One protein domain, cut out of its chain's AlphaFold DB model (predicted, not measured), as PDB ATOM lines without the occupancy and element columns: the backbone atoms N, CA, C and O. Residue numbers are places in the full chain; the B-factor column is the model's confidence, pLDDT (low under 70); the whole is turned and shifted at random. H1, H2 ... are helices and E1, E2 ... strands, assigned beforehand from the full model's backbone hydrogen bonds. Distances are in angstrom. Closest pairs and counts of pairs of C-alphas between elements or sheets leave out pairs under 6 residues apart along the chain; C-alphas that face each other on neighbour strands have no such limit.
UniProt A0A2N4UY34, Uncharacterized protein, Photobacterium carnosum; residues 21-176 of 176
ATOM      1  N   SER A  21      29.642 -24.816 -27.492       68.06
ATOM      2  CA  SER A  21      30.152 -24.330 -28.761       68.06
ATOM      3  C   SER A  21      29.038 -23.564 -29.452       68.06
ATOM      4  O   SER A  21      27.942 -24.081 -29.693       68.06
ATOM      5  N   MET A  22      29.307 -22.289 -29.727       78.62
ATOM      6  CA  MET A  22      28.460 -21.545 -30.639       78.62
ATOM      7  C   MET A  22      28.532 -22.264 -31.978       78.62
ATOM      8  O   MET A  22      29.617 -22.570 -32.469       78.62
ATOM      9  N   SER A  23      27.376 -22.639 -32.504       87.12
ATOM     10  CA  SER A  23      27.303 -23.514 -33.665       87.12
ATOM     11  C   SER A  23      26.226 -23.046 -34.622       87.12
ATOM     12  O   SER A  23      25.179 -22.523 -34.232       87.12
ATOM     13  N   PHE A  24      26.512 -23.247 -35.903       95.00
ATOM     14  CA  PHE A  24      25.573 -23.010 -36.981       95.00
ATOM     15  C   PHE A  24      25.054 -24.336 -37.517       95.00
ATOM     16  O   PHE A  24      25.834 -25.209 -37.896       95.00
ATOM     17  N   THR A  25      23.733 -24.451 -37.607       95.31
ATOM     18  CA  THR A  25      23.071 -25.561 -38.290       95.31
ATOM     19  C   THR A  25      22.533 -25.045 -39.617       95.31
ATOM     20  O   THR A  25      21.614 -24.222 -39.659       95.31
ATOM     21  N   LEU A  26      23.126 -25.514 -40.715       96.38
ATOM     22  CA  LEU A  26      22.719 -25.166 -42.074       96.38
ATOM     23  C   LEU A  26      21.971 -26.357 -42.673       96.38
ATOM     24  O   LEU A  26      22.562 -27.383 -42.997       96.38
ATOM     25  N   THR A  27      20.652 -26.232 -42.784       95.56
ATOM     26  CA  THR A  27      19.792 -27.243 -43.418       95.56
ATOM     27  C   THR A  27      19.390 -26.777 -44.813       95.56
ATOM     28  O   THR A  27      19.670 -25.646 -45.194       95.56
ATOM     29  N   PHE A  28      18.674 -27.603 -45.572       93.44
ATOM     30  CA  PHE A  28      18.121 -27.180 -46.863       93.44
ATOM     31  C   PHE A  28      17.028 -26.097 -46.736       93.44
ATOM     32  O   PHE A  28      16.794 -25.364 -47.687       93.44
ATOM     33  N   MET A  29      16.390 -25.945 -45.566       93.69
ATOM     34  CA  MET A  29      15.310 -24.961 -45.355       93.69
ATOM     35  C   MET A  29      15.752 -23.719 -44.578       93.69
ATOM     36  O   MET A  29      15.269 -22.614 -44.842       93.69
ATOM     37  N   HIS A  30      16.638 -23.901 -43.598       96.31
ATOM     38  CA  HIS A  30      16.939 -22.901 -42.577       96.31
ATOM     39  C   HIS A  30      18.437 -22.713 -42.348       96.31
ATOM     40  O   HIS A  30      19.214 -23.673 -42.385       96.31
ATOM     41  N   CYS A  31      18.781 -21.477 -41.990       96.88
ATOM     42  CA  CYS A  31      20.006 -21.103 -41.301       96.88
ATOM     43  C   CYS A  31      19.686 -20.901 -39.820       96.88
ATOM     44  O   CYS A  31      18.801 -20.103 -39.490       96.88
ATOM     45  N   GLN A  32      20.399 -21.596 -38.938       96.62
ATOM     46  CA  GLN A  32      20.166 -21.528 -37.498       96.62
ATOM     47  C   GLN A  32      21.469 -21.275 -36.758       96.62
ATOM     48  O   GLN A  32      22.495 -21.869 -37.084       96.62
ATOM     49  N   PHE A  33      21.403 -20.407 -35.757       95.56
ATOM     50  CA  PHE A  33      22.482 -20.148 -34.820       95.56
ATOM     51  C   PHE A  33      22.086 -20.661 -33.442       95.56
ATOM     52  O   PHE A  33      20.981 -20.373 -32.972       95.56
ATOM     53  N   HIS A  34      22.997 -21.373 -32.789       93.19
ATOM     54  CA  HIS A  34      22.815 -21.927 -31.457       93.19
ATOM     55  C   HIS A  34      23.975 -21.518 -30.550       93.19
ATOM     56  O   HIS A  34      25.142 -21.635 -30.915       93.19
ATOM     57  N   SER A  35      23.649 -21.082 -29.340       90.62
ATOM     58  CA  SER A  35      24.596 -20.781 -28.270       90.62
ATOM     59  C   SER A  35      24.021 -21.220 -26.917       90.62
ATOM     60  O   SER A  35      22.842 -21.567 -26.798       90.62
ATOM     61  N   HIS A  36      24.819 -21.144 -25.849       88.06
ATOM     62  CA  HIS A  36      24.324 -21.394 -24.486       88.06
ATOM     63  C   HIS A  36      23.234 -20.417 -24.027       88.06
ATOM     64  O   HIS A  36      22.471 -20.712 -23.104       88.06
ATOM     65  N   TYR A  37      23.149 -19.239 -24.648       87.62
ATOM     66  CA  TYR A  37      22.154 -18.226 -24.310       87.62
ATOM     67  C   TYR A  37      20.902 -18.277 -25.198       87.62
ATOM     68  O   TYR A  37      19.996 -17.467 -25.004       87.62
ATOM     69  N   GLY A  38      20.809 -19.242 -26.114       92.38
ATOM     70  CA  GLY A  38      19.670 -19.441 -27.006       92.38
ATOM     71  C   GLY A  38      20.092 -19.452 -28.471       92.38
ATOM     72  O   GLY A  38      21.250 -19.685 -28.797       92.38
ATOM     73  N   GLY A  39      19.145 -19.205 -29.369       93.62
ATOM     74  CA  GLY A  39      19.430 -19.148 -30.795       93.62
ATOM     75  C   GLY A  39      18.476 -18.255 -31.572       93.62
ATOM     76  O   GLY A  39      17.512 -17.711 -31.024       93.62
ATOM     77  N   TRP A  40      18.757 -18.138 -32.862       95.69
ATOM     78  CA  TRP A  40      17.842 -17.591 -33.857       95.69
ATOM     79  C   TRP A  40      17.816 -18.517 -35.073       95.69
ATOM     80  O   TRP A  40      18.751 -19.279 -35.321       95.69
ATOM     81  N   SER A  41      16.726 -18.464 -35.832       96.44
ATOM     82  CA  SER A  41      16.535 -19.255 -37.045       96.44
ATOM     83  C   SER A  41      15.872 -18.385 -38.104       96.44
ATOM     84  O   SER A  41      14.985 -17.593 -37.795       96.44
ATOM     85  N   THR A  42      16.280 -18.536 -39.359       96.81
ATOM     86  CA  THR A  42      15.618 -17.895 -40.501       96.81
ATOM     87  C   THR A  42      15.607 -18.840 -41.695       96.81
ATOM     88  O   THR A  42      16.513 -19.660 -41.861       96.81
ATOM     89  N   THR A  43      14.573 -18.754 -42.527       97.12
ATOM     90  CA  THR A  43      14.501 -19.541 -43.762       97.12
ATOM     91  C   THR A  43      15.390 -18.918 -44.827       97.12
ATOM     92  O   THR A  43      15.466 -17.693 -44.949       97.12
ATOM     93  N   TRP A  44      16.008 -19.745 -45.669       97.56
ATOM     94  CA  TRP A  44      16.800 -19.245 -46.799       97.56
ATOM     95  C   TRP A  44      15.983 -18.360 -47.742       97.56
ATOM     96  O   TRP A  44      16.465 -17.324 -48.196       97.56
ATOM     97  N   HIS A  45      14.712 -18.715 -47.946       96.38
ATOM     98  CA  HIS A  45      13.747 -17.963 -48.744       96.38
ATOM     99  C   HIS A  45      13.525 -16.533 -48.236       96.38
ATOM    100  O   HIS A  45      13.263 -15.630 -49.038       96.38
ATOM    101  N   ASN A  46      13.610 -16.328 -46.918       97.06
ATOM    102  CA  ASN A  46      13.453 -15.019 -46.303       97.06
ATOM    103  C   ASN A  46      14.746 -14.196 -46.338       97.06
ATOM    104  O   ASN A  46      14.686 -12.976 -46.230       97.06
ATOM    105  N   ILE A  47      15.916 -14.808 -46.528       97.88
ATOM    106  CA  ILE A  47      17.159 -14.054 -46.681       97.88
ATOM    107  C   ILE A  47      17.196 -13.419 -48.076       97.88
ATOM    108  O   ILE A  47      17.229 -14.098 -49.100       97.88
ATOM    109  N   GLN A  48      17.219 -12.091 -48.133       97.69
ATOM    110  CA  GLN A  48      17.380 -11.329 -49.366       97.69
ATOM    111  C   GLN A  48      18.853 -11.268 -49.787       97.69
ATOM    112  O   GLN A  48      19.183 -11.594 -50.927       97.69
ATOM    113  N   HIS A  49      19.741 -10.872 -48.873       97.69
ATOM    114  CA  HIS A  49      21.156 -10.657 -49.167       97.69
ATOM    115  C   HIS A  49      22.045 -11.080 -47.991       97.69
ATOM    116  O   HIS A  49      21.674 -10.923 -46.830       97.69
ATOM    117  N   ILE A  50      23.217 -11.622 -48.324       98.31
ATOM    118  CA  ILE A  50      24.277 -12.031 -47.396       98.31
ATOM    119  C   ILE A  50      25.562 -11.418 -47.926       98.31
ATOM    120  O   ILE A  50      25.886 -11.641 -49.099       98.31
ATOM    121  N   GLY A  51      26.299 -10.675 -47.110       96.75
ATOM    122  CA  GLY A  51      27.524 -10.035 -47.574       96.75
ATOM    123  C   GLY A  51      28.422  -9.530 -46.459       96.75
ATOM    124  O   GLY A  51      28.076  -9.599 -45.284       96.75
ATOM    125  N   ASN A  52      29.583  -9.025 -46.864       95.06
ATOM    126  CA  ASN A  52      30.492  -8.332 -45.964       95.06
ATOM    127  C   ASN A  52      29.886  -6.992 -45.564       95.06
ATOM    128  O   ASN A  52      29.356  -6.269 -46.413       95.06
ATOM    129  N   VAL A  53      30.012  -6.649 -44.287       94.06
ATOM    130  CA  VAL A  53      29.753  -5.284 -43.837       94.06
ATOM    131  C   VAL A  53      30.983  -4.447 -44.163       94.06
ATOM    132  O   VAL A  53      32.108  -4.873 -43.907       94.06
ATOM    133  N   THR A  54      30.784  -3.270 -44.748       91.88
ATOM    134  CA  THR A  54      31.887  -2.358 -45.075       91.88
ATOM    135  C   THR A  54      31.600  -0.970 -44.534       91.88
ATOM    136  O   THR A  54      30.444  -0.553 -44.501       91.88
ATOM    137  N   LEU A  55      32.648  -0.258 -44.131       86.75
ATOM    138  CA  LEU A  55      32.577   1.171 -43.838       86.75
ATOM    139  C   LEU A  55      33.171   1.945 -45.002       86.75
ATOM    140  O   LEU A  55      34.285   1.645 -45.438       86.75
ATOM    141  N   ALA A  56      32.428   2.936 -45.481       79.25
ATOM    142  CA  ALA A  56      32.941   3.900 -46.437       79.25
ATOM    143  C   ALA A  56      33.881   4.879 -45.720       79.25
ATOM    144  O   ALA A  56      33.544   5.430 -44.673       79.25
ATOM    145  N   SER A  57      35.057   5.093 -46.297       72.56
ATOM    146  CA  SER A  57      36.037   6.094 -45.888       72.56
ATOM    147  C   SER A  57      36.526   6.804 -47.151       72.56
ATOM    148  O   SER A  57      37.439   6.340 -47.840       72.56
ATOM    149  N   GLY A  58      35.848   7.894 -47.518       74.62
ATOM    150  CA  GLY A  58      36.043   8.538 -48.821       74.62
ATOM    151  C   GLY A  58      35.679   7.589 -49.970       74.62
ATOM    152  O   GLY A  58      34.556   7.098 -50.028       74.62
ATOM    153  N   GLU A  59      36.634   7.317 -50.862       70.94
ATOM    154  CA  GLU A  59      36.472   6.381 -51.990       70.94
ATOM    155  C   GLU A  59      36.772   4.912 -51.629       70.94
ATOM    156  O   GLU A  59      36.573   4.014 -52.448       70.94
ATOM    157  N   TRP A  60      37.246   4.640 -50.409       75.31
ATOM    158  CA  TRP A  60      37.669   3.305 -49.983       75.31
ATOM    159  C   TRP A  60      36.634   2.644 -49.074       75.31
ATOM    160  O   TRP A  60      36.042   3.283 -48.205       75.31
ATOM    161  N   HIS A  61      36.454   1.334 -49.240       79.62
ATOM    162  CA  HIS A  61      35.605   0.517 -48.377       79.62
ATOM    163  C   HIS A  61      36.463  -0.428 -47.537       79.62
ATOM    164  O   HIS A  61      37.154  -1.294 -48.076       79.62
ATOM    165  N   HIS A  62      36.388  -0.295 -46.213       84.44
ATOM    166  CA  HIS A  62      37.068  -1.201 -45.289       84.44
ATOM    167  C   HIS A  62      36.109  -2.309 -44.837       84.44
ATOM    168  O   HIS A  62      35.039  -1.991 -44.307       84.44
ATOM    169  N   PRO A  63      36.447  -3.598 -45.037       88.12
ATOM    170  CA  PRO A  63      35.620  -4.694 -44.554       88.12
ATOM    171  C   PRO A  63      35.681  -4.774 -43.027       88.12
ATOM    172  O   PRO A  63      36.748  -4.653 -42.427       88.12
ATOM    173  N   LEU A  64      34.528  -5.002 -42.407       92.31
ATOM    174  CA  LEU A  64      34.418  -5.277 -40.980       92.31
ATOM    175  C   LEU A  64      34.403  -6.788 -40.720       92.31
ATOM    176  O   LEU A  64      33.967  -7.544 -41.592       92.31
ATOM    177  N   PRO A  65      34.814  -7.236 -39.518       93.25
ATOM    178  CA  PRO A  65      34.764  -8.640 -39.102       93.25
ATOM    179  C   PRO A  65      33.326  -9.097 -38.782       93.25
ATOM    180  O   PRO A  65      33.036  -9.650 -37.728       93.25
ATOM    181  N   TRP A  66      32.390  -8.796 -39.683       95.31
ATOM    182  CA  TRP A  66      30.968  -9.059 -39.524       95.31
ATOM    183  C   TRP A  66      30.355  -9.478 -40.857       95.31
ATOM    184  O   TRP A  66      30.597  -8.870 -41.905       95.31
ATOM    185  N   ILE A  67      29.487 -10.481 -40.799       97.19
ATOM    186  CA  ILE A  67      28.605 -10.859 -41.899       97.19
ATOM    187  C   ILE A  67      27.286 -10.125 -41.718       97.19
ATOM    188  O   ILE A  67      26.626 -10.270 -40.691       97.19
ATOM    189  N   GLY A  68      26.876  -9.373 -42.732       97.50
ATOM    190  CA  GLY A  68      25.566  -8.748 -42.793       97.50
ATOM    191  C   GLY A  68      24.524  -9.683 -43.395       97.50
ATOM    192  O   GLY A  68      24.736 -10.263 -44.467       97.50
ATOM    193  N   ILE A  69      23.369  -9.785 -42.733       98.06
ATOM    194  CA  ILE A  69      22.195 -10.511 -43.220       98.06
ATOM    195  C   ILE A  69      21.042  -9.531 -43.422       98.06
ATOM    196  O   ILE A  69      20.620  -8.841 -42.496       98.06
ATOM    197  N   ARG A  70      20.503  -9.485 -44.643       98.12
ATOM    198  CA  ARG A  70      19.294  -8.733 -44.993       98.12
ATOM    199  C   ARG A  70      18.163  -9.708 -45.279       98.12
ATOM    200  O   ARG A  70      18.304 -10.578 -46.137       98.12
ATOM    201  N   LEU A  71      17.041  -9.541 -44.599       97.50
ATOM    202  CA  LEU A  71      15.813 -10.314 -44.722       97.50
ATOM    203  C   LEU A  71      14.810  -9.612 -45.652       97.50
ATOM    204  O   LEU A  71      14.854  -8.401 -45.843       97.50
ATOM    205  N   LYS A  72      13.872 -10.350 -46.240       96.31
ATOM    206  CA  LYS A  72      12.760  -9.760 -47.000       96.31
ATOM    207  C   LYS A  72      11.740  -9.148 -46.045       96.31
ATOM    208  O   LYS A  72      11.352  -7.999 -46.216       96.31
ATOM    209  N   ASN A  73      11.369  -9.907 -45.018       93.69
ATOM    210  CA  ASN A  73      10.520  -9.481 -43.915       93.69
ATOM    211  C   ASN A  73      11.089 -10.071 -42.615       93.69
ATOM    212  O   ASN A  73      11.437 -11.251 -42.564       93.69
ATOM    213  N   TYR A  74      11.222  -9.264 -41.567       93.50
ATOM    214  CA  TYR A  74      11.807  -9.710 -40.303       93.50
ATOM    215  C   TYR A  74      10.780  -9.939 -39.182       93.50
ATOM    216  O   TYR A  74      11.173 -10.315 -38.084       93.50
ATOM    217  N   ASP A  75       9.476  -9.815 -39.441       94.25
ATOM    218  CA  ASP A  75       8.416  -9.952 -38.430       94.25
ATOM    219  C   ASP A  75       8.469 -11.333 -37.758       94.25
ATOM    220  O   ASP A  75       8.479 -11.460 -36.534       94.25
ATOM    221  N   ASN A  76       8.589 -12.397 -38.563       93.56
ATOM    222  CA  ASN A  76       8.710 -13.758 -38.037       93.56
ATOM    223  C   ASN A  76      10.026 -13.980 -37.272       93.56
ATOM    224  O   ASN A  76      10.059 -14.715 -36.287       93.56
ATOM    225  N   PHE A  77      11.112 -13.339 -37.708       95.88
ATOM    226  CA  PHE A  77      12.395 -13.403 -37.012       95.88
ATOM    227  C   PHE A  77      12.287 -12.768 -35.618       95.88
ATOM    228  O   PHE A  77      12.679 -13.390 -34.635       95.88
ATOM    229  N   ILE A  78      11.665 -11.590 -35.511       95.62
ATOM    230  CA  ILE A  78      11.435 -10.886 -34.237       95.62
ATOM    231  C   ILE A  78      10.518 -11.683 -33.298       95.62
ATOM    232  O   ILE A  78      10.740 -11.709 -32.087       95.62
ATOM    233  N   ARG A  79       9.499 -12.364 -33.834       94.44
ATOM    234  CA  ARG A  79       8.608 -13.209 -33.020       94.44
ATOM    235  C   ARG A  79       9.306 -14.422 -32.417       94.44
ATOM    236  O   ARG A  79       8.949 -14.843 -31.322       94.44
ATOM    237  N   THR A  80      10.243 -15.011 -33.151       94.50
ATOM    238  CA  THR A  80      10.800 -16.334 -32.827       94.50
ATOM    239  C   THR A  80      12.179 -16.278 -32.185       94.50
ATOM    240  O   THR A  80      12.594 -17.254 -31.558       94.50
ATOM    241  N   ILE A  81      12.897 -15.159 -32.313       95.69
ATOM    242  CA  ILE A  81      14.204 -14.989 -31.683       95.69
ATOM    243  C   ILE A  81      14.093 -15.112 -30.161       95.69
ATOM    244  O   ILE A  81      13.205 -14.553 -29.518       95.69
ATOM    245  N   CYS A  82      15.035 -15.839 -29.561       95.81
ATOM    246  CA  CYS A  82      15.100 -15.938 -28.111       95.81
ATOM    247  C   CYS A  82      15.344 -14.540 -27.501       95.81
ATOM    248  O   CYS A  82      16.309 -13.885 -27.902       95.81
ATOM    249  N   PRO A  83      14.570 -14.095 -26.488       94.94
ATOM    250  CA  PRO A  83      14.743 -12.774 -25.875       94.94
ATOM    251  C   PRO A  83      16.181 -12.486 -25.423       94.94
ATOM    252  O   PRO A  83      16.705 -11.401 -25.647       94.94
ATOM    253  N   ARG A  84      16.873 -13.487 -24.865       94.94
ATOM    254  CA  ARG A  84      18.281 -13.355 -24.451       94.94
ATOM    255  C   ARG A  84      19.219 -13.086 -25.629       94.94
ATOM    256  O   ARG A  84      20.149 -12.296 -25.499       94.94
ATOM    257  N   VAL A  85      18.965 -13.719 -26.774       94.56
ATOM    258  CA  VAL A  85      19.722 -13.485 -28.009       94.56
ATOM    259  C   VAL A  85      19.403 -12.100 -28.560       94.56
ATOM    260  O   VAL A  85      20.330 -11.380 -28.904       94.56
ATOM    261  N   ALA A  86      18.133 -11.684 -28.576       95.56
ATOM    262  CA  ALA A  86      17.739 -10.348 -29.025       95.56
ATOM    263  C   ALA A  86      18.435  -9.243 -28.211       95.56
ATOM    264  O   ALA A  86      19.082  -8.372 -28.791       95.56
ATOM    265  N   SER A  87      18.404  -9.325 -26.877       95.25
ATOM    266  CA  SER A  87      19.113  -8.376 -26.006       95.25
ATOM    267  C   SER A  87      20.619  -8.357 -26.265       95.25
ATOM    268  O   SER A  87      21.246  -7.303 -26.216       95.25
ATOM    269  N   ARG A  88      21.211  -9.519 -26.555       93.25
ATOM    270  CA  ARG A  88      22.639  -9.627 -26.844       93.25
ATOM    271  C   ARG A  88      23.001  -9.027 -28.205       93.25
ATOM    272  O   ARG A  88      23.958  -8.265 -28.264       93.25
ATOM    273  N   LEU A  89      22.187  -9.240 -29.244       93.31
ATOM    274  CA  LEU A  89      22.354  -8.568 -30.540       93.31
ATOM    275  C   LEU A  89      22.314  -7.038 -30.387       93.31
ATOM    276  O   LEU A  89      23.167  -6.351 -30.942       93.31
ATOM    277  N   LEU A  90      21.390  -6.504 -29.574       94.62
ATOM    278  CA  LEU A  90      21.310  -5.065 -29.273       94.62
ATOM    279  C   LEU A  90      22.567  -4.510 -28.579       94.62
ATOM    280  O   LEU A  90      22.832  -3.309 -28.663       94.62
ATOM    281  N   LEU A  91      23.312  -5.347 -27.851       92.94
ATOM    282  CA  LEU A  91      24.525  -4.960 -27.127       92.94
ATOM    283  C   LEU A  91      25.777  -5.100 -27.995       92.94
ATOM    284  O   LEU A  91      26.560  -4.157 -28.094       92.94
ATOM    285  N   GLU A  92      25.954  -6.250 -28.644       90.44
ATOM    286  CA  GLU A  92      27.150  -6.573 -29.431       90.44
ATOM    287  C   GLU A  92      27.279  -5.676 -30.669       90.44
ATOM    288  O   GLU A  92      28.374  -5.246 -31.025       90.44
ATOM    289  N   GLN A  93      26.155  -5.310 -31.288       91.75
ATOM    290  CA  GLN A  93      26.149  -4.535 -32.532       91.75
ATOM    291  C   GLN A  93      26.322  -3.020 -32.317       91.75
ATOM    292  O   GLN A  93      26.431  -2.273 -33.286       91.75
ATOM    293  N   ARG A  94      26.390  -2.524 -31.069       93.69
ATOM    294  CA  ARG A  94      26.522  -1.076 -30.778       93.69
ATOM    295  C   ARG A  94      27.780  -0.467 -31.375       93.69
ATOM    296  O   ARG A  94      27.758   0.673 -31.835       93.69
ATOM    297  N   VAL A  95      28.867  -1.237 -31.377       92.31
ATOM    298  CA  VAL A  95      30.155  -0.787 -31.902       92.31
ATOM    299  C   VAL A  95      30.057  -0.426 -33.388       92.31
ATOM    300  O   VAL A  95      30.696   0.530 -33.817       92.31
ATOM    301  N   LEU A  96      29.194  -1.108 -34.153       92.88
ATOM    302  CA  LEU A  96      28.982  -0.823 -35.572       92.88
ATOM    303  C   LEU A  96      28.414   0.586 -35.776       92.88
ATOM    304  O   LEU A  96      28.917   1.326 -36.614       92.88
ATOM    305  N   PHE A  97      27.444   1.002 -34.959       93.12
ATOM    306  CA  PHE A  97      26.882   2.356 -35.028       93.12
ATOM    307  C   PHE A  97      27.886   3.429 -34.633       93.12
ATOM    308  O   PHE A  97      27.976   4.455 -35.301       93.12
ATOM    309  N   VAL A  98      28.688   3.182 -33.591       92.25
ATOM    310  CA  VAL A  98      29.770   4.100 -33.209       92.25
ATOM    311  C   VAL A  98      30.731   4.295 -34.379       92.25
ATOM    312  O   VAL A  98      31.128   5.424 -34.664       92.25
ATOM    313  N   MET A  99      31.101   3.214 -35.070       90.62
ATOM    314  CA  MET A  99      31.976   3.306 -36.232       90.62
ATOM    315  C   MET A  99      31.307   4.063 -37.385       90.62
ATOM    316  O   MET A  99      31.917   4.991 -37.909       90.62
ATOM    317  N   VAL A 100      30.071   3.721 -37.758       90.44
ATOM    318  CA  VAL A 100      29.360   4.368 -38.876       90.44
ATOM    319  C   VAL A 100      29.179   5.863 -38.641       90.44
ATOM    320  O   VAL A 100      29.520   6.664 -39.510       90.44
ATOM    321  N   LEU A 101      28.690   6.258 -37.465       90.75
ATOM    322  CA  LEU A 101      28.418   7.664 -37.165       90.75
ATOM    323  C   LEU A 101      29.705   8.491 -37.107       90.75
ATOM    324  O   LEU A 101      29.717   9.617 -37.588       90.75
ATOM    325  N   LYS A 102      30.812   7.923 -36.607       89.00
ATOM    326  CA  LYS A 102      32.123   8.600 -36.618       89.00
ATOM    327  C   LYS A 102      32.672   8.850 -38.022       89.00
ATOM    328  O   LYS A 102      33.397   9.821 -38.208       89.00
ATOM    329  N   HIS A 103      32.367   7.978 -38.982       85.12
ATOM    330  CA  HIS A 103      32.800   8.136 -40.376       85.12
ATOM    331  C   HIS A 103      31.794   8.934 -41.223       85.12
ATOM    332  O   HIS A 103      32.078   9.262 -42.373       85.12
ATOM    333  N   SER A 104      30.625   9.265 -40.668       84.19
ATOM    334  CA  SER A 104      29.591  10.033 -41.356       84.19
ATOM    335  C   SER A 104      29.873  11.532 -41.242       84.19
ATOM    336  O   SER A 104      30.025  12.054 -40.143       84.19
ATOM    337  N   VAL A 105      29.904  12.242 -42.373       76.94
ATOM    338  CA  VAL A 105      30.135  13.702 -42.399       76.94
ATOM    339  C   VAL A 105      28.951  14.461 -41.786       76.94
ATOM    340  O   VAL A 105      29.141  15.422 -41.042       76.94
ATOM    341  N   HIS A 106      27.729  13.998 -42.062       77.50
ATOM    342  CA  HIS A 106      26.483  14.545 -41.525       77.50
ATOM    343  C   HIS A 106      25.562  13.390 -41.107       77.50
ATOM    344  O   HIS A 106      24.801  12.888 -41.936       77.50
ATOM    345  N   PRO A 107      25.669  12.893 -39.863       79.44
ATOM    346  CA  PRO A 107      24.782  11.842 -39.386       79.44
ATOM    347  C   PRO A 107      23.355  12.382 -39.221       79.44
ATOM    348  O   PRO A 107      23.143  13.394 -38.558       79.44
ATOM    349  N   ASN A 108      22.373  11.689 -39.802       85.62
ATOM    350  CA  ASN A 108      20.949  12.034 -39.669       85.62
ATOM    351  C   ASN A 108      20.352  11.638 -38.310       85.62
ATOM    352  O   ASN A 108      19.265  12.093 -37.968       85.62
ATOM    353  N   HIS A 109      21.047  10.784 -37.557       90.19
ATOM    354  CA  HIS A 109      20.611  10.248 -36.271       90.19
ATOM    355  C   HIS A 109      21.729  10.409 -35.248       90.19
ATOM    356  O   HIS A 109      22.904  10.214 -35.581       90.19
ATOM    357  N   GLN A 110      21.377  10.711 -34.000       92.25
ATOM    358  CA  GLN A 110      22.335  10.645 -32.899       92.25
ATOM    359  C   GLN A 110      22.490   9.199 -32.429       92.25
ATOM    360  O   GLN A 110      21.606   8.360 -32.617       92.25
ATOM    361  N   LEU A 111      23.635   8.890 -31.819       92.81
ATOM    362  CA  LEU A 111      23.903   7.535 -31.347       92.81
ATOM    363  C   LEU A 111      22.877   7.128 -30.287       92.81
ATOM    364  O   LEU A 111      22.360   6.019 -30.334       92.81
ATOM    365  N   GLU A 112      22.576   8.023 -29.353       92.56
ATOM    366  CA  GLU A 112      21.658   7.808 -28.240       92.56
ATOM    367  C   GLU A 112      20.254   7.469 -28.747       92.56
ATOM    368  O   GLU A 112      19.683   6.472 -28.306       92.56
ATOM    369  N   ASP A 113      19.764   8.218 -29.738       92.94
ATOM    370  CA  ASP A 113      18.453   8.001 -30.354       92.94
ATOM    371  C   ASP A 113      18.364   6.585 -30.946       92.94
ATOM    372  O   ASP A 113      17.435   5.840 -30.660       92.94
ATOM    373  N   ILE A 114      19.397   6.135 -31.669       93.69
ATOM    374  CA  ILE A 114      19.461   4.760 -32.195       93.69
ATOM    375  C   ILE A 114      19.572   3.729 -31.062       93.69
ATOM    376  O   ILE A 114      19.019   2.625 -31.140       93.69
ATOM    377  N   LEU A 115      20.381   4.024 -30.039       92.56
ATOM    378  CA  LEU A 115      20.718   3.066 -28.992       92.56
ATOM    379  C   LEU A 115      19.545   2.775 -28.054       92.56
ATOM    380  O   LEU A 115      19.477   1.646 -27.552       92.56
ATOM    381  N   PHE A 116      18.672   3.755 -27.841       91.19
ATOM    382  CA  PHE A 116      17.613   3.722 -26.837       91.19
ATOM    383  C   PHE A 116      16.194   3.806 -27.413       91.19
ATOM    384  O   PHE A 116      15.264   3.840 -26.621       91.19
ATOM    385  N   ASP A 117      16.023   3.768 -28.740       94.62
ATOM    386  CA  ASP A 117      14.708   3.686 -29.391       94.62
ATOM    387  C   ASP A 117      13.901   2.472 -28.885       94.62
ATOM    388  O   ASP A 117      14.198   1.312 -29.206       94.62
ATOM    389  N   ASP A 118      12.885   2.764 -28.073       93.44
ATOM    390  CA  ASP A 118      11.902   1.835 -27.527       93.44
ATOM    391  C   ASP A 118      10.478   2.109 -28.035       93.44
ATOM    392  O   ASP A 118       9.513   1.524 -27.527       93.44
ATOM    393  N   ASP A 119      10.351   2.931 -29.085       96.75
ATOM    394  CA  ASP A 119       9.070   3.262 -29.692       96.75
ATOM    395  C   ASP A 119       8.383   1.995 -30.225       96.75
ATOM    396  O   ASP A 119       9.038   1.108 -30.785       96.75
ATOM    397  N   PRO A 120       7.046   1.878 -30.121       96.88
ATOM    398  CA  PRO A 120       6.331   0.756 -30.711       96.88
ATOM    399  C   PRO A 120       6.618   0.624 -32.211       96.88
ATOM    400  O   PRO A 120       6.467   1.578 -32.973       96.88
ATOM    401  N   PHE A 121       6.963  -0.583 -32.655       96.56
ATOM    402  CA  PHE A 121       7.230  -0.842 -34.068       96.56
ATOM    403  C   PHE A 121       5.983  -1.397 -34.750       96.56
ATOM    404  O   PHE A 121       5.440  -2.406 -34.302       96.56
ATOM    405  N   ILE A 122       5.557  -0.779 -35.852       95.44
ATOM    406  CA  ILE A 122       4.423  -1.243 -36.660       95.44
ATOM    407  C   ILE A 122       4.958  -1.914 -37.926       95.44
ATOM    408  O   ILE A 122       5.671  -1.299 -38.719       95.44
ATOM    409  N   THR A 123       4.620  -3.188 -38.119       92.81
ATOM    410  CA  THR A 123       5.009  -3.951 -39.310       92.81
ATOM    411  C   THR A 123       4.243  -3.482 -40.548       92.81
ATOM    412  O   THR A 123       3.201  -2.831 -40.457       92.81
ATOM    413  N   SER A 124       4.699  -3.887 -41.737       88.00
ATOM    414  CA  SER A 124       3.980  -3.625 -42.997       88.00
ATOM    415  C   SER A 124       2.548  -4.170 -43.018       88.00
ATOM    416  O   SER A 124       1.731  -3.704 -43.806       88.00
ATOM    417  N   ASN A 125       2.247  -5.151 -42.165       89.56
ATOM    418  CA  ASN A 125       0.933  -5.780 -42.072       89.56
ATOM    419  C   ASN A 125       0.065  -5.175 -40.952       89.56
ATOM    420  O   ASN A 125      -1.016  -5.691 -40.682       89.56
ATOM    421  N   GLY A 126       0.532  -4.110 -40.286       91.62
ATOM    422  CA  GLY A 126      -0.192  -3.427 -39.209       91.62
ATOM    423  C   GLY A 126      -0.086  -4.093 -37.834       91.62
ATOM    424  O   GLY A 126      -0.735  -3.646 -36.893       91.62
ATOM    425  N   GLU A 127       0.721  -5.146 -37.691       93.38
ATOM    426  CA  GLU A 127       1.028  -5.733 -36.383       93.38
ATOM    427  C   GLU A 127       1.946  -4.799 -35.597       93.38
ATOM    428  O   GLU A 127       2.843  -4.184 -36.172       93.38
ATOM    429  N   GLN A 128       1.749  -4.724 -34.285       95.88
ATOM    430  CA  GLN A 128       2.529  -3.857 -33.416       95.88
ATOM    431  C   GLN A 128       3.395  -4.683 -32.461       95.88
ATOM    432  O   GLN A 128       2.893  -5.532 -31.725       95.88
ATOM    433  N   PHE A 129       4.699  -4.418 -32.463       96.50
ATOM    434  CA  PHE A 129       5.628  -4.928 -31.462       96.50
ATOM    435  C   PHE A 129       5.832  -3.902 -30.349       96.50
ATOM    436  O   PHE A 129       5.815  -2.693 -30.581       96.50
ATOM    437  N   HIS A 130       6.085  -4.410 -29.141       96.50
ATOM    438  CA  HIS A 130       6.345  -3.614 -27.942       96.50
ATOM    439  C   HIS A 130       7.581  -4.123 -27.191       96.50
ATOM    440  O   HIS A 130       8.020  -5.266 -27.375       96.50
ATOM    441  N   GLY A 131       8.136  -3.276 -26.321       95.69
ATOM    442  CA  GLY A 131       9.272  -3.617 -25.466       95.69
ATOM    443  C   GLY A 131      10.471  -4.119 -26.272       95.69
ATOM    444  O   GLY A 131      10.802  -3.573 -27.319       95.69
ATOM    445  N   LEU A 132      11.097  -5.210 -25.822       95.88
ATOM    446  CA  LEU A 132      12.298  -5.759 -26.463       95.88
ATOM    447  C   LEU A 132      12.102  -6.095 -27.951       95.88
ATOM    448  O   LEU A 132      13.032  -5.934 -28.739       95.88
ATOM    449  N   GLN A 133      10.906  -6.552 -28.341       96.25
ATOM    450  CA  GLN A 133      10.601  -6.849 -29.744       96.25
ATOM    451  C   GLN A 133      10.551  -5.577 -30.595       96.25
ATOM    452  O   GLN A 133      11.052  -5.584 -31.716       96.25
ATOM    453  N   ALA A 134      10.006  -4.484 -30.057       97.00
ATOM    454  CA  ALA A 134      10.025  -3.190 -30.734       97.00
ATOM    455  C   ALA A 134      11.455  -2.655 -30.859       97.00
ATOM    456  O   ALA A 134      11.889  -2.321 -31.956       97.00
ATOM    457  N   MET A 135      12.228  -2.712 -29.770       97.00
ATOM    458  CA  MET A 135      13.620  -2.262 -29.756       97.00
ATOM    459  C   MET A 135      14.477  -2.987 -30.799       97.00
ATOM    460  O   MET A 135      15.248  -2.351 -31.518       97.00
ATOM    461  N   ILE A 136      14.364  -4.319 -30.917       96.69
ATOM    462  CA  ILE A 136      15.103  -5.058 -31.952       96.69
ATOM    463  C   ILE A 136      14.584  -4.727 -33.356       96.69
ATOM    464  O   ILE A 136      15.391  -4.603 -34.271       96.69
ATOM    465  N   ALA A 137      13.280  -4.506 -33.536       96.69
ATOM    466  CA  ALA A 137      12.712  -4.106 -34.822       96.69
ATOM    467  C   ALA A 137      13.235  -2.738 -35.290       96.69
ATOM    468  O   ALA A 137      13.734  -2.616 -36.413       96.69
ATOM    469  N   ASN A 138      13.193  -1.730 -34.413       96.88
ATOM    470  CA  ASN A 138      13.756  -0.405 -34.670       96.88
ATOM    471  C   ASN A 138      15.260  -0.502 -34.913       96.88
ATOM    472  O   ASN A 138      15.775   0.081 -35.868       96.88
ATOM    473  N   ARG A 139      15.969  -1.336 -34.139       96.38
ATOM    474  CA  ARG A 139      17.391  -1.592 -34.374       96.38
ATOM    475  C   ARG A 139      17.663  -2.141 -35.770       96.38
ATOM    476  O   ARG A 139      18.573  -1.658 -36.438       96.38
ATOM    477  N   MET A 140      16.888  -3.127 -36.212       96.38
ATOM    478  CA  MET A 140      17.018  -3.721 -37.545       96.38
ATOM    479  C   MET A 140      16.714  -2.693 -38.647       96.38
ATOM    480  O   MET A 140      17.392  -2.687 -39.674       96.38
ATOM    481  N   ARG A 141      15.769  -1.770 -38.415       95.81
ATOM    482  CA  ARG A 141      15.502  -0.633 -39.312       95.81
ATOM    483  C   ARG A 141      16.724   0.285 -39.444       95.81
ATOM    484  O   ARG A 141      17.141   0.546 -40.570       95.81
ATOM    485  N   TYR A 142      17.333   0.712 -38.334       95.81
ATOM    486  CA  TYR A 142      18.551   1.537 -38.373       95.81
ATOM    487  C   TYR A 142      19.743   0.795 -38.983       95.81
ATOM    488  O   TYR A 142      20.486   1.378 -39.770       95.81
ATOM    489  N   ASN A 143      19.913  -0.497 -38.675       95.62
ATOM    490  CA  ASN A 143      20.932  -1.339 -39.309       95.62
ATOM    491  C   ASN A 143      20.777  -1.303 -40.836       95.62
ATOM    492  O   ASN A 143      21.756  -1.133 -41.567       95.62
ATOM    493  N   ARG A 144      19.541  -1.419 -41.335       95.25
ATOM    494  CA  ARG A 144      19.273  -1.428 -42.774       95.25
ATOM    495  C   ARG A 144      19.554  -0.078 -43.409       95.25
ATOM    496  O   ARG A 144      20.138  -0.043 -44.487       95.25
ATOM    497  N   GLU A 145      19.134   0.994 -42.755       93.88
ATOM    498  CA  GLU A 145      19.344   2.362 -43.221       93.88
ATOM    499  C   GLU A 145      20.836   2.707 -43.313       93.88
ATOM    500  O   GLU A 145      21.286   3.224 -44.330       93.88
ATOM    501  N   LEU A 146      21.607   2.371 -42.276       92.38
ATOM    502  CA  LEU A 146      22.994   2.816 -42.129       92.38
ATOM    503  C   LEU A 146      24.028   1.854 -42.727       92.38
ATOM    504  O   LEU A 146      25.099   2.285 -43.146       92.38
ATOM    505  N   LEU A 147      23.735   0.553 -42.751       93.25
ATOM    506  CA  LEU A 147      24.682  -0.499 -43.149       93.25
ATOM    507  C   LEU A 147      24.143  -1.418 -44.254       93.25
ATOM    508  O   LEU A 147      24.893  -2.233 -44.786       93.25
ATOM    509  N   GLY A 148      22.860  -1.316 -44.618       95.06
ATOM    510  CA  GLY A 148      22.252  -2.113 -45.690       95.06
ATOM    511  C   GLY A 148      21.831  -3.536 -45.299       95.06
ATOM    512  O   GLY A 148      21.418  -4.310 -46.171       95.06
ATOM    513  N   PHE A 149      21.897  -3.891 -44.014       97.38
ATOM    514  CA  PHE A 149      21.571  -5.219 -43.473       97.38
ATOM    515  C   PHE A 149      20.691  -5.104 -42.232       97.38
ATOM    516  O   PHE A 149      20.650  -4.049 -41.628       97.38
ATOM    517  N   ASP A 150      20.014  -6.171 -41.816       97.06
ATOM    518  CA  ASP A 150      19.129  -6.103 -40.646       97.06
ATOM    519  C   ASP A 150      19.802  -6.561 -39.364       97.06
ATOM    520  O   ASP A 150      19.550  -6.008 -38.300       97.06
ATOM    521  N   PHE A 151      20.648  -7.581 -39.443       96.31
ATOM    522  CA  PHE A 151      21.435  -8.045 -38.311       96.31
ATOM    523  C   PHE A 151      22.780  -8.579 -38.785       96.31
ATOM    524  O   PHE A 151      22.989  -8.833 -39.977       96.31
ATOM    525  N   PHE A 152      23.684  -8.752 -37.826       96.69
ATOM    526  CA  PHE A 152      25.068  -9.100 -38.091       96.69
ATOM    527  C   PHE A 152      25.506 -10.327 -37.304       96.69
ATOM    528  O   PHE A 152      25.048 -10.552 -36.181       96.69
ATOM    529  N   ILE A 153      26.410 -11.094 -37.905       95.56
ATOM    530  CA  ILE A 153      27.093 -12.233 -37.296       95.56
ATOM    531  C   ILE A 153      28.568 -11.852 -37.179       95.56
ATOM    532  O   ILE A 153      29.187 -11.549 -38.199       95.56
ATOM    533  N   ALA A 154      29.099 -11.826 -35.960       93.62
ATOM    534  CA  ALA A 154      30.507 -11.539 -35.706       93.62
ATOM    535  C   ALA A 154      31.408 -12.686 -36.193       93.62
ATOM    536  O   ALA A 154      30.950 -13.814 -36.374       93.62
ATOM    537  N   ASP A 155      32.680 -12.398 -36.445       94.06
ATOM    538  CA  ASP A 155      33.659 -13.392 -36.890       94.06
ATOM    539  C   ASP A 155      34.059 -14.390 -35.793       94.06
ATOM    540  O   ASP A 155      34.356 -15.545 -36.094       94.06
ATOM    541  N   ASP A 156      34.006 -13.973 -34.530       91.56
ATOM    542  CA  ASP A 156      34.349 -14.774 -33.351       91.56
ATOM    543  C   ASP A 156      33.435 -15.992 -33.122       91.56
ATOM    544  O   ASP A 156      33.825 -16.936 -32.432       91.56
ATOM    545  N   VAL A 157      32.242 -16.006 -33.727       91.50
ATOM    546  CA  VAL A 157      31.312 -17.145 -33.687       91.50
ATOM    547  C   VAL A 157      31.422 -18.072 -34.901       91.50
ATOM    548  O   VAL A 157      30.650 -19.029 -35.010       91.50
ATOM    549  N   LEU A 158      32.332 -17.791 -35.836       93.31
ATOM    550  CA  LEU A 158      32.504 -18.561 -37.068       93.31
ATOM    551  C   LEU A 158      33.571 -19.650 -36.912       93.31
ATOM    552  O   LEU A 158      34.561 -19.499 -36.203       93.31
ATOM    553  N   ASP A 159      33.403 -20.744 -37.651       92.19
ATOM    554  CA  ASP A 159      34.361 -21.855 -37.718       92.19
ATOM    555  C   ASP A 159      35.424 -21.681 -38.822       92.19
ATOM    556  O   ASP A 159      36.242 -22.572 -39.058       92.19
ATOM    557  N   ARG A 160      35.381 -20.558 -39.549       93.88
ATOM    558  CA  ARG A 160      36.210 -20.260 -40.725       93.88
ATOM    559  C   ARG A 160      36.231 -18.750 -41.012       93.88
ATOM    560  O   ARG A 160      35.394 -18.028 -40.471       93.88
ATOM    561  N   PRO A 161      37.113 -18.262 -41.907       95.62
ATOM    562  CA  PRO A 161      37.140 -16.854 -42.298       95.62
ATOM    563  C   PRO A 161      35.789 -16.333 -42.814       95.62
ATOM    564  O   PRO A 161      35.057 -17.038 -43.511       95.62
ATOM    565  N   VAL A 162      35.498 -15.057 -42.536       96.12
ATOM    566  CA  VAL A 162      34.234 -14.368 -42.878       96.12
ATOM    567  C   VAL A 162      33.809 -14.604 -44.334       96.12
ATOM    568  O   VAL A 162      32.678 -15.013 -44.596       96.12
ATOM    569  N   ASN A 163      34.722 -14.409 -45.290       96.06
ATOM    570  CA  ASN A 163      34.434 -14.579 -46.719       96.06
ATOM    571  C   ASN A 163      34.071 -16.026 -47.090       96.06
ATOM    572  O   ASN A 163      33.160 -16.246 -47.894       96.06
ATOM    573  N   ASP A 164      34.734 -17.007 -46.479       97.38
ATOM    574  CA  ASP A 164      34.473 -18.425 -46.731       97.38
ATOM    575  C   ASP A 164      33.109 -18.830 -46.169       97.38
ATOM    576  O   ASP A 164      32.360 -19.578 -46.807       97.38
ATOM    577  N   PHE A 165      32.749 -18.296 -44.998       97.50
ATOM    578  CA  PHE A 165      31.437 -18.517 -44.401       97.50
ATOM    579  C   PHE A 165      30.327 -17.838 -45.211       97.50
ATOM    580  O   PHE A 165      29.303 -18.461 -45.483       97.50
ATOM    581  N   ILE A 166      30.539 -16.618 -45.715       97.81
ATOM    582  CA  ILE A 166      29.613 -15.970 -46.659       97.81
ATOM    583  C   ILE A 166      29.410 -16.837 -47.905       97.81
ATOM    584  O   ILE A 166      28.272 -17.045 -48.333       97.81
ATOM    585  N   GLY A 167      30.494 -17.363 -48.481       97.69
ATOM    586  CA  GLY A 167      30.433 -18.274 -49.624       97.69
ATOM    587  C   GLY A 167      29.616 -19.531 -49.316       97.69
ATOM    588  O   GLY A 167      28.780 -19.945 -50.122       97.69
ATOM    589  N   LEU A 168      29.793 -20.108 -48.125       97.50
ATOM    590  CA  LEU A 168      28.993 -21.230 -47.639       97.50
ATOM    591  C   LEU A 168      27.503 -20.874 -47.561       97.50
ATOM    592  O   LEU A 168      26.695 -21.550 -48.194       97.50
ATOM    593  N   LEU A 169      27.142 -19.797 -46.861       97.94
ATOM    594  CA  LEU A 169      25.749 -19.375 -46.700       97.94
ATOM    595  C   LEU A 169      25.073 -19.070 -48.045       97.94
ATOM    596  O   LEU A 169      23.920 -19.440 -48.265       97.94
ATOM    597  N   ARG A 170      25.789 -18.427 -48.977       97.81
ATOM    598  CA  ARG A 170      25.271 -18.126 -50.321       97.81
ATOM    599  C   ARG A 170      24.986 -19.390 -51.129       97.81
ATOM    600  O   ARG A 170      23.998 -19.400 -51.856       97.81
ATOM    601  N   ARG A 171      25.791 -20.450 -50.984       97.50
ATOM    602  CA  ARG A 171      25.520 -21.748 -51.630       97.50
ATOM    603  C   ARG A 171      24.238 -22.384 -51.103       97.50
ATOM    604  O   ARG A 171      23.415 -22.797 -51.910       97.50
ATOM    605  N   TYR A 172      24.035 -22.396 -49.785       97.69
ATOM    606  CA  TYR A 172      22.781 -22.882 -49.199       97.69
ATOM    607  C   TYR A 172      21.580 -22.048 -49.655       97.69
ATOM    608  O   TYR A 172      20.579 -22.605 -50.087       97.69
ATOM    609  N   LYS A 173      21.706 -20.715 -49.650       96.62
ATOM    610  CA  LYS A 173      20.660 -19.814 -50.149       96.62
ATOM    611  C   LYS A 173      20.335 -20.037 -51.631       96.62
ATOM    612  O   LYS A 173      19.187 -19.877 -52.013       96.62
ATOM    613  N   ALA A 174      21.330 -20.323 -52.472       96.69
ATOM    614  CA  ALA A 174      21.125 -20.556 -53.902       96.69
ATOM    615  C   ALA A 174      20.491 -21.924 -54.204       96.69
ATOM    616  O   ALA A 174      19.915 -22.096 -55.273       96.69
ATOM    617  N   ALA A 175      20.623 -22.884 -53.285       95.25
ATOM    618  CA  ALA A 175      20.051 -24.221 -53.403       95.25
ATOM    619  C   ALA A 175      18.623 -24.342 -52.830       95.25
ATOM    620  O   ALA A 175      18.016 -25.401 -52.981       95.25
ATOM    621  N   ALA A 176      18.125 -23.302 -52.155       90.00
ATOM    622  CA  ALA A 176      16.804 -23.246 -51.531       90.00
ATOM    623  C   ALA A 176      15.793 -22.523 -52.422       90.00
ATOM    624  O   ALA A 176      14.648 -23.017 -52.479       90.00
TER     625      ALA A 176
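AT A GLANCE: This is residues 21 to 176 of the 176 residues of an uncharacterized protein of Photobacterium carnosum (UniProt A0A2N4UY34). A strongly twisted sheet of three strands, E4, E5 and E6, has H6 over one face and H5 and H3 over the other, and a second small sheet, E1, E2 and E3, stands at one end. H1, H2 and H4 pack on H5. The printed part has 156 residues with six named helices and six named strands, in the order E1 E2 E3 E4 E5 H1 H2 H3 H4 H5 E6 H6. Both sheets are antiparallel, and the class is mixed, helices and strands. The whole is compact, with a radius of gyration of the C-alphas of 15.4 A and spans of 41 by 40 by 29 A.

HOW THE PARTS SIT: E4, residues 47 to 57, and E5, residues 60 to 71, form a hairpin, with N 51 and O 68 within hydrogen-bond range at 3.1 A. E4 bends by 54 degrees at residue 52, and E5 by 91 degrees at residue 65. E6, residues 151 to 154, is antiparallel to E5, with N 67 and O 153 at 2.8 A. H6, residues 162 to 175, is over E4 and E5 at a height over the sheet of 9.6 A, with C-alphas 51 and 166 closest at 6.4 A. On the opposite face, H5, residues 131 to 147, is over E5 at a height of 11.3 A. H3, residues 94 to 103, is on the same face as H5, over E4. H5 is the hub. Its residues 132 to 139 alone touch H2, residues 83 to 92, at a tilt of 37 degrees, only just steep; the closest C-alphas, 86 and 136, are 6.6 A apart. Its residues 133 to 137 alone touch H1, residues 75 to 80, with C-alphas 78 and 133 closest at 6.1 A. Its residues 135 to 142 alone touch H4, residues 111 to 116, with C-alphas 114 and 139 closest at 7.0 A. E1, residues 23 to 26, E2, residues 30 to 35, and E3, residues 38 to 43, form a meander, each strand the antiparallel neighbour of the one before; N 25 and O 32 are at 2.9 A, N 33 and O 40 at 2.9 A. H1 only grazes this sheet, and H2 stands up from it. In the six helices every O i to N i+4 pair is within hydrogen-bond range.

IN THESE COORDINATES: E1 begins at C-alpha 23 (27.303, -23.514, -33.665). E4 is 27.6 A long, E5 26.3 A, H5 23.7 A and H6 20.2 A. H6 ends at C-alpha 175 (20.051, -24.221, -53.403).

THE WHOLE: The C-alphas farthest apart, of Phe 28 and His 106, are 42.9 A apart. The printed part has no cut. The link from H4 to H5 is long; in it residues 121 to 122 pair with 128 to 129, antiparallel. Mean pLDDT of the printed part is 93.0, and residue 21 is under 70.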